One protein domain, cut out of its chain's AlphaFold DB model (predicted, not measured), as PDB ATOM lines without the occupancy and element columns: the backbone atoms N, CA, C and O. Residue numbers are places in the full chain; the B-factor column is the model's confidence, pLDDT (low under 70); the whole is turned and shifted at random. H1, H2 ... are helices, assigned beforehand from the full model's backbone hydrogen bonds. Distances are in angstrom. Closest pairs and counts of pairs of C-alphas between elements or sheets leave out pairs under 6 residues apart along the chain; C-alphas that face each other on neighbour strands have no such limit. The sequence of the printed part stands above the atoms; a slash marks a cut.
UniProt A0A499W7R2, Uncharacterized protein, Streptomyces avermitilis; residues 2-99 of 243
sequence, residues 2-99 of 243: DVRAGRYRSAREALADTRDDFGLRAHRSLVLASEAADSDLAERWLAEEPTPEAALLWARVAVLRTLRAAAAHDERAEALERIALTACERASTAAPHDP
ATOM      1  N   ASP A   2    -100.926 180.870 -92.613       45.22
ATOM      2  CA  ASP A   2    -101.611 179.594 -92.424       45.22
ATOM      3  C   ASP A   2    -102.219 179.449 -91.017       45.22
ATOM      4  O   ASP A   2    -101.515 179.549 -90.012       45.22
ATOM      5  N   VAL A   3    -103.527 179.184 -90.936       51.41
ATOM      6  CA  VAL A   3    -104.259 178.934 -89.676       51.41
ATOM      7  C   VAL A   3    -103.607 177.787 -88.880       51.41
ATOM      8  O   VAL A   3    -103.727 177.720 -87.658       51.41
ATOM      9  N   ARG A   4    -102.863 176.903 -89.563       48.94
ATOM     10  CA  ARG A   4    -102.099 175.795 -88.971       48.94
ATOM     11  C   ARG A   4    -100.892 176.271 -88.155       48.94
ATOM     12  O   ARG A   4    -100.787 175.873 -86.997       48.94
ATOM     13  N   ALA A   5    -100.095 177.196 -88.694       53.53
ATOM     14  CA  ALA A   5     -98.954 177.813 -88.007       53.53
ATOM     15  C   ALA A   5     -99.368 178.710 -86.823       53.53
ATOM     16  O   ALA A   5     -98.557 179.041 -85.958       53.53
ATOM     17  N   GLY A   6    -100.641 179.117 -86.769       60.00
ATOM     18  CA  GLY A   6    -101.194 179.891 -85.658       60.00
ATOM     19  C   GLY A   6    -101.413 179.081 -84.375       60.00
ATOM     20  O   GLY A   6    -101.325 179.648 -83.291       60.00
ATOM     21  N   ARG A   7    -101.661 177.762 -84.463       69.06
ATOM     22  CA  ARG A   7    -102.111 176.963 -83.302       69.06
ATOM     23  C   ARG A   7    -101.016 176.633 -82.292       69.06
ATOM     24  O   ARG A   7    -101.300 176.597 -81.102       69.06
ATOM     25  N   TYR A   8     -99.784 176.406 -82.740       80.81
ATOM     26  CA  TYR A   8     -98.659 176.112 -81.843       80.81
ATOM     27  C   TYR A   8     -97.797 177.340 -81.525       80.81
ATOM     28  O   TYR A   8     -96.934 177.260 -80.657       80.81
ATOM     29  N   ARG A   9     -98.038 178.497 -82.161       84.50
ATOM     30  CA  ARG A   9     -97.245 179.715 -81.932       84.50
ATOM     31  C   ARG A   9     -97.278 180.170 -80.472       84.50
ATOM     32  O   ARG A   9     -96.221 180.422 -79.903       84.50
ATOM     33  N   SER A  10     -98.460 180.187 -79.857       85.56
ATOM     34  CA  SER A  10     -98.605 180.547 -78.442       85.56
ATOM     35  C   SER A  10     -97.912 179.538 -77.519       85.56
ATOM     36  O   SER A  10     -97.310 179.933 -76.527       85.56
ATOM     37  N   ALA A  11     -97.946 178.241 -77.849       88.38
ATOM     38  CA  ALA A  11     -97.243 177.204 -77.089       88.38
ATOM     39  C   ALA A  11     -95.715 177.342 -77.214       88.38
ATOM     40  O   ALA A  11     -94.996 177.211 -76.226       88.38
ATOM     41  N   ARG A  12     -95.224 177.661 -78.419       91.81
ATOM     42  CA  ARG A  12     -93.814 177.957 -78.696       91.81
ATOM     43  C   ARG A  12     -93.325 179.137 -77.872       91.81
ATOM     44  O   ARG A  12     -92.318 179.004 -77.194       91.81
ATOM     45  N   GLU A  13     -94.038 180.259 -77.908       91.62
ATOM     46  CA  GLU A  13     -93.696 181.463 -77.136       91.62
ATOM     47  C   GLU A  13     -93.722 181.172 -75.632       91.62
ATOM     48  O   GLU A  13     -92.732 181.399 -74.941       91.62
ATOM     49  N   ALA A  14     -94.782 180.517 -75.148       92.31
ATOM     50  CA  ALA A  14     -94.917 180.161 -73.740       92.31
ATOM     51  C   ALA A  14     -93.776 179.280 -73.204       92.31
ATOM     52  O   ALA A  14     -93.472 179.370 -72.013       92.31
ATOM     53  N   LEU A  15     -93.172 178.427 -74.041       95.19
ATOM     54  CA  LEU A  15     -92.018 177.601 -73.672       95.19
ATOM     55  C   LEU A  15     -90.679 178.303 -73.918       95.19
ATOM     56  O   LEU A  15     -89.748 178.123 -73.132       95.19
ATOM     57  N   ALA A  16     -90.556 179.089 -74.988       93.56
ATOM     58  CA  ALA A  16     -89.342 179.840 -75.291       93.56
ATOM     59  C   ALA A  16     -89.016 180.847 -74.175       93.56
ATOM     60  O   ALA A  16     -87.860 180.939 -73.764       93.56
ATOM     61  N   ASP A  17     -90.038 181.495 -73.612       94.12
ATOM     62  CA  ASP A  17     -89.905 182.466 -72.518       94.12
ATOM     63  C   ASP A  17     -89.436 181.846 -71.189       94.12
ATOM     64  O   ASP A  17     -89.114 182.563 -70.247       94.12
ATOM     65  N   THR A  18     -89.413 180.514 -71.073       95.00
ATOM     66  CA  THR A  18     -89.037 179.810 -69.835       95.00
ATOM     67  C   THR A  18     -87.699 179.089 -69.939       95.00
ATOM     68  O   THR A  18     -87.429 178.202 -69.135       95.00
ATOM     69  N   ARG A  19     -86.868 179.380 -70.947       90.94
ATOM     70  CA  ARG A  19     -85.568 178.702 -71.115       90.94
ATOM     71  C   ARG A  19     -84.629 178.899 -69.921       90.94
ATOM     72  O   ARG A  19     -83.870 177.986 -69.620       90.94
ATOM     73  N   ASP A  20     -84.763 180.024 -69.221       92.31
ATOM     74  CA  ASP A  20     -83.943 180.374 -68.057       92.31
ATOM     75  C   ASP A  20     -84.598 180.008 -66.707       92.31
ATOM     76  O   ASP A  20     -83.980 180.158 -65.656       92.31
ATOM     77  N   ASP A  21     -85.840 179.504 -66.715       95.62
ATOM     78  CA  ASP A  21     -86.553 179.036 -65.519       95.62
ATOM     79  C   ASP A  21     -87.095 177.620 -65.744       95.62
ATOM     80  O   ASP A  21     -88.201 177.402 -66.253       95.62
ATOM     81  N   PHE A  22     -86.310 176.631 -65.319       95.44
ATOM     82  CA  PHE A  22     -86.658 175.220 -65.464       95.44
ATOM     83  C   PHE A  22     -87.890 174.805 -64.658       95.44
ATOM     84  O   PHE A  22     -88.604 173.886 -65.068       95.44
ATOM     85  N   GLY A  23     -88.179 175.475 -63.538       94.44
ATOM     86  CA  GLY A  23     -89.376 175.210 -62.745       94.44
ATOM     87  C   GLY A  23     -90.639 175.639 -63.490       94.44
ATOM     88  O   GLY A  23     -91.598 174.869 -63.604       94.44
ATOM     89  N   LEU A  24     -90.617 176.843 -64.062       95.81
ATOM     90  CA  LEU A  24     -91.715 177.365 -64.867       95.81
ATOM     91  C   LEU A  24     -91.869 176.590 -66.182       95.81
ATOM     92  O   LEU A  24     -92.991 176.257 -66.570       95.81
ATOM     93  N   ARG A  25     -90.755 176.227 -66.827       97.00
ATOM     94  CA  ARG A  25     -90.737 175.395 -68.039       97.00
ATOM     95  C   ARG A  25     -91.333 174.016 -67.798       97.00
ATOM     96  O   ARG A  25     -92.150 173.549 -68.594       97.00
ATOM     97  N   ALA A  26     -90.975 173.373 -66.686       96.06
ATOM     98  CA  ALA A  26     -91.562 172.106 -66.262       96.06
ATOM     99  C   ALA A  26     -93.086 172.221 -66.130       96.06
ATOM    100  O   ALA A  26     -93.820 171.449 -66.744       96.06
ATOM    101  N   HIS A  27     -93.567 173.232 -65.401       95.62
ATOM    102  CA  HIS A  27     -94.997 173.449 -65.202       95.62
ATOM    103  C   HIS A  27     -95.746 173.723 -66.517       95.62
ATOM    104  O   HIS A  27     -96.713 173.025 -66.826       95.62
ATOM    105  N   ARG A  28     -95.289 174.689 -67.328       97.19
ATOM    106  CA  ARG A  28     -95.954 175.044 -68.594       97.19
ATOM    107  C   ARG A  28     -95.951 173.891 -69.590       97.19
ATOM    108  O   ARG A  28     -96.972 173.638 -70.220       97.19
ATOM    109  N   SER A  29     -94.840 173.164 -69.710       97.44
ATOM    110  CA  SER A  29     -94.763 172.015 -70.619       97.44
ATOM    111  C   SER A  29     -95.686 170.866 -70.202       97.44
ATOM    112  O   SER A  29     -96.257 170.217 -71.074       97.44
ATOM    113  N   LEU A  30     -95.904 170.644 -68.899       96.88
ATOM    114  CA  LEU A  30     -96.894 169.679 -68.407       96.88
ATOM    115  C   LEU A  30     -98.332 170.088 -68.748       96.88
ATOM    116  O   LEU A  30     -99.097 169.240 -69.204       96.88
ATOM    117  N   VAL A  31     -98.688 171.362 -68.549       96.56
ATOM    118  CA  VAL A  31    -100.024 171.887 -68.884       96.56
ATOM    119  C   VAL A  31    -100.267 171.811 -70.391       96.56
ATOM    120  O   VAL A  31    -101.270 171.272 -70.836       96.56
ATOM    121  N   LEU A  32     -99.320 172.266 -71.210       96.25
ATOM    122  CA  LEU A  32     -99.453 172.171 -72.666       96.25
ATOM    123  C   LEU A  32     -99.574 170.717 -73.135       96.25
ATOM    124  O   LEU A  32    -100.338 170.424 -74.053       96.25
ATOM    125  N   ALA A  33     -98.852 169.793 -72.497       96.94
ATOM    126  CA  ALA A  33     -98.953 168.380 -72.821       96.94
ATOM    127  C   ALA A  33    -100.299 167.766 -72.427       96.94
ATOM    128  O   ALA A  33    -100.763 166.893 -73.155       96.94
ATOM    129  N   SER A  34    -100.939 168.198 -71.329       95.69
ATOM    130  CA  SER A  34    -102.276 167.702 -70.971       95.69
ATOM    131  C   SER A  34    -103.316 168.071 -72.016       95.69
ATOM    132  O   SER A  34    -104.110 167.210 -72.386       95.69
ATOM    133  N   GLU A  35    -103.245 169.294 -72.540       94.44
ATOM    134  CA  GLU A  35    -104.155 169.774 -73.584       94.44
ATOM    135  C   GLU A  35    -103.860 169.133 -74.946       94.44
ATOM    136  O   GLU A  35    -104.768 168.822 -75.713       94.44
ATOM    137  N   ALA A  36    -102.582 168.899 -75.256       94.69
ATOM    138  CA  ALA A  36    -102.176 168.307 -76.527       94.69
ATOM    139  C   ALA A  36    -102.313 166.774 -76.563       94.69
ATOM    140  O   ALA A  36    -102.311 166.205 -77.657       94.69
ATOM    141  N   ALA A  37    -102.443 166.103 -75.410       94.06
ATOM    142  CA  ALA A  37    -102.402 164.643 -75.286       94.06
ATOM    143  C   ALA A  37    -103.406 163.912 -76.179       94.06
ATOM    144  O   ALA A  37    -103.093 162.838 -76.691       94.06
ATOM    145  N   ASP A  38    -104.573 164.504 -76.412       91.75
ATOM    146  CA  ASP A  38    -105.665 163.887 -77.167       91.75
ATOM    147  C   ASP A  38    -105.726 164.380 -78.632       91.75
ATOM    148  O   ASP A  38    -106.709 164.167 -79.336       91.75
ATOM    149  N   SER A  39    -104.654 165.026 -79.118       92.31
ATOM    150  CA  SER A  39    -104.536 165.576 -80.478       92.31
ATOM    151  C   SER A  39    -103.193 165.249 -81.143       92.31
ATOM    152  O   SER A  39    -102.225 164.910 -80.479       92.31
ATOM    153  N   ASP A  40    -103.085 165.431 -82.455       92.00
ATOM    154  CA  ASP A  40    -101.833 165.306 -83.220       92.00
ATOM    155  C   ASP A  40    -101.001 166.612 -83.256       92.00
ATOM    156  O   ASP A  40    -100.175 166.818 -84.150       92.00
ATOM    157  N   LEU A  41    -101.268 167.561 -82.346       91.44
ATOM    158  CA  LEU A  41    -100.663 168.897 -82.372       91.44
ATOM    159  C   LEU A  41     -99.142 168.850 -82.192       91.44
ATOM    160  O   LEU A  41     -98.430 169.566 -82.895       91.44
ATOM    161  N   ALA A  42     -98.649 168.026 -81.265       94.00
ATOM    162  CA  ALA A  42     -97.225 167.964 -80.945       94.00
ATOM    163  C   ALA A  42     -96.411 167.329 -82.082       94.00
ATOM    164  O   ALA A  42     -95.345 167.830 -82.428       94.00
ATOM    165  N   GLU A  43     -96.932 166.270 -82.703       94.12
ATOM    166  CA  GLU A  43     -96.325 165.616 -83.862       94.12
ATOM    167  C   GLU A  43     -96.273 166.549 -85.066       94.12
ATOM    168  O   GLU A  43     -95.229 166.667 -85.706       94.12
ATOM    169  N   ARG A  44     -97.382 167.240 -85.361       92.69
ATOM    170  CA  ARG A  44     -97.438 168.190 -86.476       92.69
ATOM    171  C   ARG A  44     -96.500 169.364 -86.268       92.69
ATOM    172  O   ARG A  44     -95.758 169.696 -87.184       92.69
ATOM    173  N   TRP A  45     -96.484 169.951 -85.072       93.38
ATOM    174  CA  TRP A  45     -95.538 171.020 -84.769       93.38
ATOM    175  C   TRP A  45     -94.092 170.532 -84.921       93.38
ATOM    176  O   TRP A  45     -93.312 171.175 -85.612       93.38
ATOM    177  N   LEU A  46     -93.740 169.361 -84.382       95.19
ATOM    178  CA  LEU A  46     -92.386 168.809 -84.511       95.19
ATOM    179  C   LEU A  46     -91.978 168.516 -85.967       95.19
ATOM    180  O   LEU A  46     -90.791 168.599 -86.290       95.19
ATOM    181  N   ALA A  47     -92.934 168.143 -86.821       93.81
ATOM    182  CA  ALA A  47     -92.714 167.906 -88.246       93.81
ATOM    183  C   ALA A  47     -92.558 169.210 -89.045       93.81
ATOM    184  O   ALA A  47     -91.748 169.260 -89.968       93.81
ATOM    185  N   GLU A  48     -93.315 170.251 -88.692       92.69
ATOM    186  CA  GLU A  48     -93.243 171.567 -89.335       92.69
ATOM    187  C   GLU A  48     -92.006 172.362 -88.882       92.69
ATOM    188  O   GLU A  48     -91.326 172.969 -89.707       92.69
ATOM    189  N   GLU A  49     -91.688 172.348 -87.585       91.31
ATOM    190  CA  GLU A  49     -90.615 173.148 -86.989       91.31
ATOM    191  C   GLU A  49     -89.895 172.362 -85.867       91.31
ATOM    192  O   GLU A  49     -90.330 172.376 -84.709       91.31
ATOM    193  N   PRO A  50     -88.770 171.677 -86.160       93.19
ATOM    194  CA  PRO A  50     -88.084 170.797 -85.211       93.19
ATOM    195  C   PRO A  50     -87.231 171.564 -84.180       93.19
ATOM    196  O   PRO A  50     -86.026 171.348 -84.056       93.19
ATOM    197  N   THR A  51     -87.860 172.468 -83.431       95.25
ATOM    198  CA  THR A  51     -87.239 173.267 -82.361       95.25
ATOM    199  C   THR A  51     -87.094 172.478 -81.053       95.25
ATOM    200  O   THR A  51     -87.801 171.484 -80.848       95.25
ATOM    201  N   PRO A  52     -86.235 172.930 -80.114       96.56
ATOM    202  CA  PRO A  52     -86.180 172.364 -78.767       96.56
ATOM    203  C   PRO A  52     -87.534 172.388 -78.040       96.56
ATOM    204  O   PRO A  52     -87.876 171.433 -77.349       96.56
ATOM    205  N   GLU A  53     -88.333 173.444 -78.220       96.69
ATOM    206  CA  GLU A  53     -89.682 173.561 -77.647       96.69
ATOM    207  C   GLU A  53     -90.644 172.511 -78.211       96.69
ATOM    208  O   GLU A  53     -91.350 171.855 -77.442       96.69
ATOM    209  N   ALA A  54     -90.642 172.312 -79.533       96.88
ATOM    210  CA  ALA A  54     -91.463 171.290 -80.177       96.88
ATOM    211  C   ALA A  54     -91.059 169.881 -79.717       96.88
ATOM    212  O   ALA A  54     -91.916 169.055 -79.398       96.88
ATOM    213  N   ALA A  55     -89.749 169.617 -79.630       98.12
ATOM    214  CA  ALA A  55     -89.224 168.342 -79.154       98.12
ATOM    215  C   ALA A  55     -89.613 168.081 -77.690       98.12
ATOM    216  O   ALA A  55     -90.051 166.977 -77.363       98.12
ATOM    217  N   LEU A  56     -89.516 169.096 -76.822       98.25
ATOM    218  CA  LEU A  56     -89.945 169.002 -75.427       98.25
ATOM    219  C   LEU A  56     -91.448 168.725 -75.312       98.25
ATOM    220  O   LEU A  56     -91.837 167.830 -74.560       98.25
ATOM    221  N   LEU A  57     -92.297 169.459 -76.044       98.00
ATOM    222  CA  LEU A  57     -93.741 169.228 -75.989       98.00
ATOM    223  C   LEU A  57     -94.086 167.810 -76.459       98.00
ATOM    224  O   LEU A  57     -94.859 167.121 -75.792       98.00
ATOM    225  N   TRP A  58     -93.481 167.353 -77.555       98.31
ATOM    226  CA  TRP A  58     -93.677 165.990 -78.040       98.31
ATOM    227  C   TRP A  58     -93.245 164.940 -77.009       98.31
ATOM    228  O   TRP A  58     -94.003 164.007 -76.744       98.31
ATOM    229  N   ALA A  59     -92.099 165.125 -76.348       98.62
ATOM    230  CA  ALA A  59     -91.659 164.246 -75.265       98.62
ATOM    231  C   ALA A  59     -92.661 164.192 -74.107       98.62
ATOM    232  O   ALA A  59     -93.016 163.108 -73.644       98.62
ATOM    233  N   ARG A  60     -93.181 165.343 -73.667       98.31
ATOM    234  CA  ARG A  60     -94.181 165.406 -72.592       98.31
ATOM    235  C   ARG A  60     -95.495 164.725 -72.977       98.31
ATOM    236  O   ARG A  60     -96.040 163.979 -72.165       98.31
ATOM    237  N   VAL A  61     -95.978 164.946 -74.199       98.56
ATOM    238  CA  VAL A  61     -97.193 164.305 -74.726       98.56
ATOM    239  C   VAL A  61     -97.015 162.792 -74.816       98.56
ATOM    240  O   VAL A  61     -97.871 162.050 -74.334       98.56
ATOM    241  N   ALA A  62     -95.894 162.327 -75.370       98.56
ATOM    242  CA  ALA A  62     -95.601 160.904 -75.487       98.56
ATOM    243  C   ALA A  62     -95.540 160.232 -74.107       98.56
ATOM    244  O   ALA A  62     -96.230 159.240 -73.888       98.56
ATOM    245  N   VAL A  63     -94.818 160.820 -73.142       98.56
ATOM    246  CA  VAL A  63     -94.765 160.326 -71.754       98.56
ATOM    247  C   VAL A  63     -96.159 160.279 -71.128       98.56
ATOM    248  O   VAL A  63     -96.532 159.271 -70.533       98.56
ATOM    249  N   LEU A  64     -96.963 161.337 -71.265       98.38
ATOM    250  CA  LEU A  64     -98.313 161.367 -70.702       98.38
ATOM    251  C   LEU A  64     -99.205 160.267 -71.294       98.38
ATOM    252  O   LEU A  64     -99.927 159.604 -70.547       98.38
ATOM    253  N   ARG A  65     -99.128 160.030 -72.607       98.31
ATOM    254  CA  ARG A  65     -99.848 158.935 -73.272       98.31
ATOM    255  C   ARG A  65     -99.403 157.569 -72.772       98.31
ATOM    256  O   ARG A  65    -100.264 156.753 -72.459       98.31
ATOM    257  N   THR A  66     -98.098 157.344 -72.618       98.31
ATOM    258  CA  THR A  66     -97.555 156.108 -72.034       98.31
ATOM    259  C   THR A  66     -98.110 155.869 -70.635       98.31
ATOM    260  O   THR A  66     -98.609 154.788 -70.342       98.31
ATOM    261  N   LEU A  67     -98.103 156.892 -69.774       97.06
ATOM    262  CA  LEU A  67     -98.619 156.775 -68.409       97.06
ATOM    263  C   LEU A  67    -100.131 156.512 -68.373       97.06
ATOM    264  O   LEU A  67    -100.579 155.733 -67.534       97.06
ATOM    265  N   ARG A  68    -100.914 157.152 -69.256       97.12
ATOM    266  CA  ARG A  68    -102.361 156.903 -69.388       97.12
ATOM    267  C   ARG A  68    -102.627 155.467 -69.855       97.12
ATOM    268  O   ARG A  68    -103.451 154.790 -69.250       97.12
ATOM    269  N   ALA A  69    -101.901 154.995 -70.869       97.56
ATOM    270  CA  ALA A  69    -102.011 153.631 -71.384       97.56
ATOM    271  C   ALA A  69    -101.625 152.583 -70.330       97.56
ATOM    272  O   ALA A  69    -102.375 151.638 -70.104       97.56
ATOM    273  N   ALA A  70    -100.513 152.790 -69.616       96.00
ATOM    274  CA  ALA A  70    -100.068 151.899 -68.546       96.00
ATOM    275  C   ALA A  70    -101.076 151.835 -67.387       96.00
ATOM    276  O   ALA A  70    -101.377 150.754 -66.889       96.00
ATOM    277  N   ALA A  71    -101.646 152.977 -66.985       94.75
ATOM    278  CA  ALA A  71    -102.684 153.022 -65.953       94.75
ATOM    279  C   ALA A  71    -103.993 152.337 -66.386       94.75
ATOM    280  O   ALA A  71    -104.727 151.837 -65.538       94.75
ATOM    281  N   ALA A  72    -104.281 152.314 -67.689       96.81
ATOM    282  CA  ALA A  72    -105.423 151.617 -68.270       96.81
ATOM    283  C   ALA A  72    -105.140 150.137 -68.597       96.81
ATOM    284  O   ALA A  72    -106.038 149.457 -69.086       96.81
ATOM    285  N   HIS A  73    -103.920 149.644 -68.343       94.69
ATOM    286  CA  HIS A  73    -103.458 148.317 -68.763       94.69
ATOM    287  C   HIS A  73    -103.640 148.058 -70.276       94.69
ATOM    288  O   HIS A  73    -103.944 146.940 -70.685       94.69
ATOM    289  N   ASP A  74    -103.469 149.092 -71.110       95.81
ATOM    290  CA  ASP A  74    -103.519 148.971 -72.574       95.81
ATOM    291  C   ASP A  74    -102.232 148.301 -73.089       95.81
ATOM    292  O   ASP A  74    -101.122 148.718 -72.749       95.81
ATOM    293  N   GLU A  75    -102.373 147.298 -73.959       93.94
ATOM    294  CA  GLU A  75    -101.269 146.595 -74.632       93.94
ATOM    295  C   GLU A  75    -100.342 147.548 -75.409       93.94
ATOM    296  O   GLU A  75     -99.156 147.279 -75.595       93.94
ATOM    297  N   ARG A  76    -100.853 148.712 -75.831       94.81
ATOM    298  CA  ARG A  76    -100.065 149.749 -76.513       94.81
ATOM    299  C   ARG A  76     -99.055 150.452 -75.607       94.81
ATOM    300  O   ARG A  76     -98.209 151.173 -76.138       94.81
ATOM    301  N   ALA A  77     -99.128 150.287 -74.284       95.50
ATOM    302  CA  ALA A  77     -98.268 150.995 -73.334       95.50
ATOM    303  C   ALA A  77     -96.774 150.812 -73.647       95.50
ATOM    304  O   ALA A  77     -96.045 151.800 -73.699       95.50
ATOM    305  N   GLU A  78     -96.339 149.592 -73.967       94.50
ATOM    306  CA  GLU A  78     -94.936 149.293 -74.289       94.50
ATOM    307  C   GLU A  78     -94.475 149.965 -75.598       94.50
ATOM    308  O   GLU A  78     -93.357 150.477 -75.714       94.50
ATOM    309  N   ALA A  79     -95.341 150.007 -76.616       96.75
ATOM    310  CA  ALA A  79     -95.035 150.695 -77.868       96.75
ATOM    311  C   ALA A  79     -94.945 152.216 -77.669       96.75
ATOM    312  O   ALA A  79     -94.017 152.852 -78.176       96.75
ATOM    313  N   LEU A  80     -95.877 152.792 -76.905       97.75
ATOM    314  CA  LEU A  80     -95.878 154.213 -76.553       97.75
ATOM    315  C   LEU A  80     -94.656 154.586 -75.709       97.75
ATOM    316  O   LEU A  80     -94.074 155.648 -75.913       97.75
ATOM    317  N   GLU A  81     -94.216 153.701 -74.820       97.38
ATOM    318  CA  GLU A  81     -93.017 153.902 -74.015       97.38
ATOM    319  C   GLU A  81     -91.754 154.024 -74.865       97.38
ATOM    320  O   GLU A  81     -90.995 154.976 -74.694       97.38
ATOM    321  N   ARG A  82     -91.557 153.140 -75.852       97.19
ATOM    322  CA  ARG A  82     -90.418 153.243 -76.784       97.19
ATOM    323  C   ARG A  82     -90.417 154.569 -77.548       97.19
ATOM    324  O   ARG A  82     -89.367 155.200 -77.704       97.19
ATOM    325  N   ILE A  83     -91.595 155.020 -77.985       97.94
ATOM    326  CA  ILE A  83     -91.774 156.328 -78.630       97.94
ATOM    327  C   ILE A  83     -91.399 157.455 -77.657       97.94
ATOM    328  O   ILE A  83     -90.621 158.339 -78.010       97.94
ATOM    329  N   ALA A  84     -91.897 157.407 -76.422       98.44
ATOM    330  CA  ALA A  84     -91.632 158.411 -75.399       98.44
ATOM    331  C   ALA A  84     -90.157 158.467 -74.978       98.44
ATOM    332  O   ALA A  84     -89.630 159.556 -74.749       98.44
ATOM    333  N   LEU A  85     -89.462 157.329 -74.918       98.00
ATOM    334  CA  LEU A  85     -88.022 157.273 -74.655       98.00
ATOM    335  C   LEU A  85     -87.234 157.969 -75.767       98.00
ATOM    336  O   LEU A  85     -86.423 158.850 -75.480       98.00
ATOM    337  N   THR A  86     -87.557 157.653 -77.024       98.19
ATOM    338  CA  THR A  86     -86.967 158.305 -78.205       98.19
ATOM    339  C   THR A  86     -87.247 159.811 -78.191       98.19
ATOM    340  O   THR A  86     -86.396 160.625 -78.549       98.19
ATOM    341  N   ALA A  87     -88.431 160.203 -77.718       98.44
ATOM    342  CA  ALA A  87     -88.819 161.595 -77.556       98.44
ATOM    343  C   ALA A  87     -88.016 162.351 -76.522       98.44
ATOM    344  O   ALA A  87     -87.509 163.438 -76.809       98.44
ATOM    345  N   CYS A  88     -87.853 161.761 -75.344       98.44
ATOM    346  CA  CYS A  88     -87.033 162.346 -74.299       98.44
ATOM    347  C   CYS A  88     -85.574 162.486 -74.751       98.44
ATOM    348  O   CYS A  88     -84.955 163.500 -74.452       98.44
ATOM    349  N   GLU A  89     -85.046 161.518 -75.505       98.25
ATOM    350  CA  GLU A  89     -83.678 161.551 -76.045       98.25
ATOM    351  C   GLU A  89     -83.488 162.616 -77.127       98.25
ATOM    352  O   GLU A  89     -82.508 163.363 -77.110       98.25
ATOM    353  N   ARG A  90     -84.450 162.757 -78.045       98.12
ATOM    354  CA  ARG A  90     -84.433 163.837 -79.039       98.12
ATOM    355  C   ARG A  90     -84.496 165.207 -78.364       98.12
ATOM    356  O   ARG A  90     -83.746 166.106 -78.738       98.12
ATOM    357  N   ALA A  91     -85.368 165.366 -77.371       98.31
ATOM    358  CA  ALA A  91     -85.522 166.616 -76.638       98.31
ATOM    359  C   ALA A  91     -84.286 166.952 -75.785       98.31
ATOM    360  O   ALA A  91     -83.845 168.100 -75.795       98.31
ATOM    361  N   SER A  92     -83.680 165.969 -75.108       98.06
ATOM    362  CA  SER A  92     -82.446 166.188 -74.344       98.06
ATOM    363  C   SER A  92     -81.251 166.500 -75.244       98.06
ATOM    364  O   SER A  92     -80.409 167.310 -74.876       98.06
ATOM    365  N   THR A  93     -81.198 165.932 -76.451       97.94
ATOM    366  CA  THR A  93     -80.170 166.279 -77.446       97.94
ATOM    367  C   THR A  93     -80.352 167.708 -77.967       97.94
ATOM    368  O   THR A  93     -79.372 168.423 -78.157       97.94
ATOM    369  N   ALA A  94     -81.598 168.147 -78.169       97.06
ATOM    370  CA  ALA A  94     -81.907 169.496 -78.645       97.06
ATOM    371  C   ALA A  94     -81.638 170.592 -77.594       97.06
ATOM    372  O   ALA A  94     -81.328 171.724 -77.963       97.06
ATOM    373  N   ALA A  95     -81.745 170.268 -76.302       96.12
ATOM    374  CA  ALA A  95     -81.432 171.175 -75.197       96.12
ATOM    375  C   ALA A  95     -80.662 170.446 -74.071       96.12
ATOM    376  O   ALA A  95     -81.250 170.105 -73.046       96.12
ATOM    377  N   PRO A  96     -79.336 170.237 -74.213       96.50
ATOM    378  CA  PRO A  96     -78.553 169.419 -73.274       96.50
ATOM    379  C   PRO A  96     -78.496 169.945 -71.836       96.50
ATOM    380  O   PRO A  96     -78.302 169.169 -70.905       96.50
ATOM    381  N   HIS A  97     -78.659 171.258 -71.659       96.19
ATOM    382  CA  HIS A  97     -78.636 171.918 -70.351       96.19
ATOM    383  C   HIS A  97     -80.017 171.962 -69.678       96.19
ATOM    384  O   HIS A  97     -80.114 172.352 -68.518       96.19
ATOM    385  N   ASP A  98     -81.080 171.578 -70.388       96.94
ATOM    386  CA  ASP A  98     -82.444 171.592 -69.872       96.94
ATOM    387  C   ASP A  98     -82.728 170.276 -69.117       96.94
ATOM    388  O   ASP A  98     -82.663 169.194 -69.712       96.94
ATOM    389  N   PRO A  99     -83.062 170.311 -67.814       98.00
ATOM    390  CA  PRO A  99     -83.412 169.112 -67.061       98.00
ATOM    391  C   PRO A  99     -84.777 168.534 -67.463       98.00
ATOM    392  O   PRO A  99     -85.049 167.364 -67.189       98.00
TER     393      PRO A  99
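Overview. This is residues 2 to 99 of the 243 residues of an uncharacterized protein of Streptomyces avermitilis (UniProt A0A499W7R2). A hairpin of two long helices, H5 and H6, makes the longest axis, and the shorter H3 and H4 pack on the first part of H5, with H3 crossing it. H2 folds back along H3 and crosses the beginning of H5, while little H1 touches no helix. The printed part has 98 residues with six named helices, H1 to H6 in chain order, and no named strand: the class is all helix, the packing part aligned, part crossed. It is compact, with a radius of gyration of the C-alphas of 13.1 A and spans of 37 by 32 by 20 A.

Arrangement. H1, residues 3 to 7, and H4, residues 41 to 48, are near each other. H2, residues 9 to 16, and H3, residues 22 to 36, form a hairpin at a shallow tilt of 26 degrees, the closest C-alphas being Leu 15 and Arg 25, 6.2 A apart. H5, residues 52 to 71, is the hub, touching four helices. Its residues 53 to 54 alone touch H2, about perpendicular at 85 degrees, closest at C-alphas Glu 53 and Arg 12, 6.1 A. Its residues 56 to 64 alone touch H3, at a steep tilt of 62 degrees, closest at C-alphas Val 61 and Ala 33, 4.8 A. Its residues 54 to 61 alone touch H4 in a hairpin, at 36 degrees only just steep, closest at C-alphas Trp 58 and Ala 42, 5.0 A. H6, residues 77 to 94, forms a hairpin with H5 at a shallow tilt of 21 degrees, closest at C-alphas Ala 87 and Ala 59, 4.5 A. Every O i to N i+4 pair is within hydrogen-bond range in H2, H3, H4, H5 and H6; H1 has 0 of 1, and 1 of 2 O i to N i+3 pairs.

Along the chain. H1 begins at C-alpha 3, (-104.259, 178.934, -89.676). H3 is 20.3 A long, H5 28.5 A and H6 25.3 A, ending at C-alpha 94, (-81.907, 169.496, -78.645).

Size, cuts and confidence. The farthest C-alphas, Asp 2 and His 73, are 39.3 A apart. The printed part has no cut, and its five links are tight. Mean pLDDT of the printed part is 92.9; residues 2 to 7 are under 70.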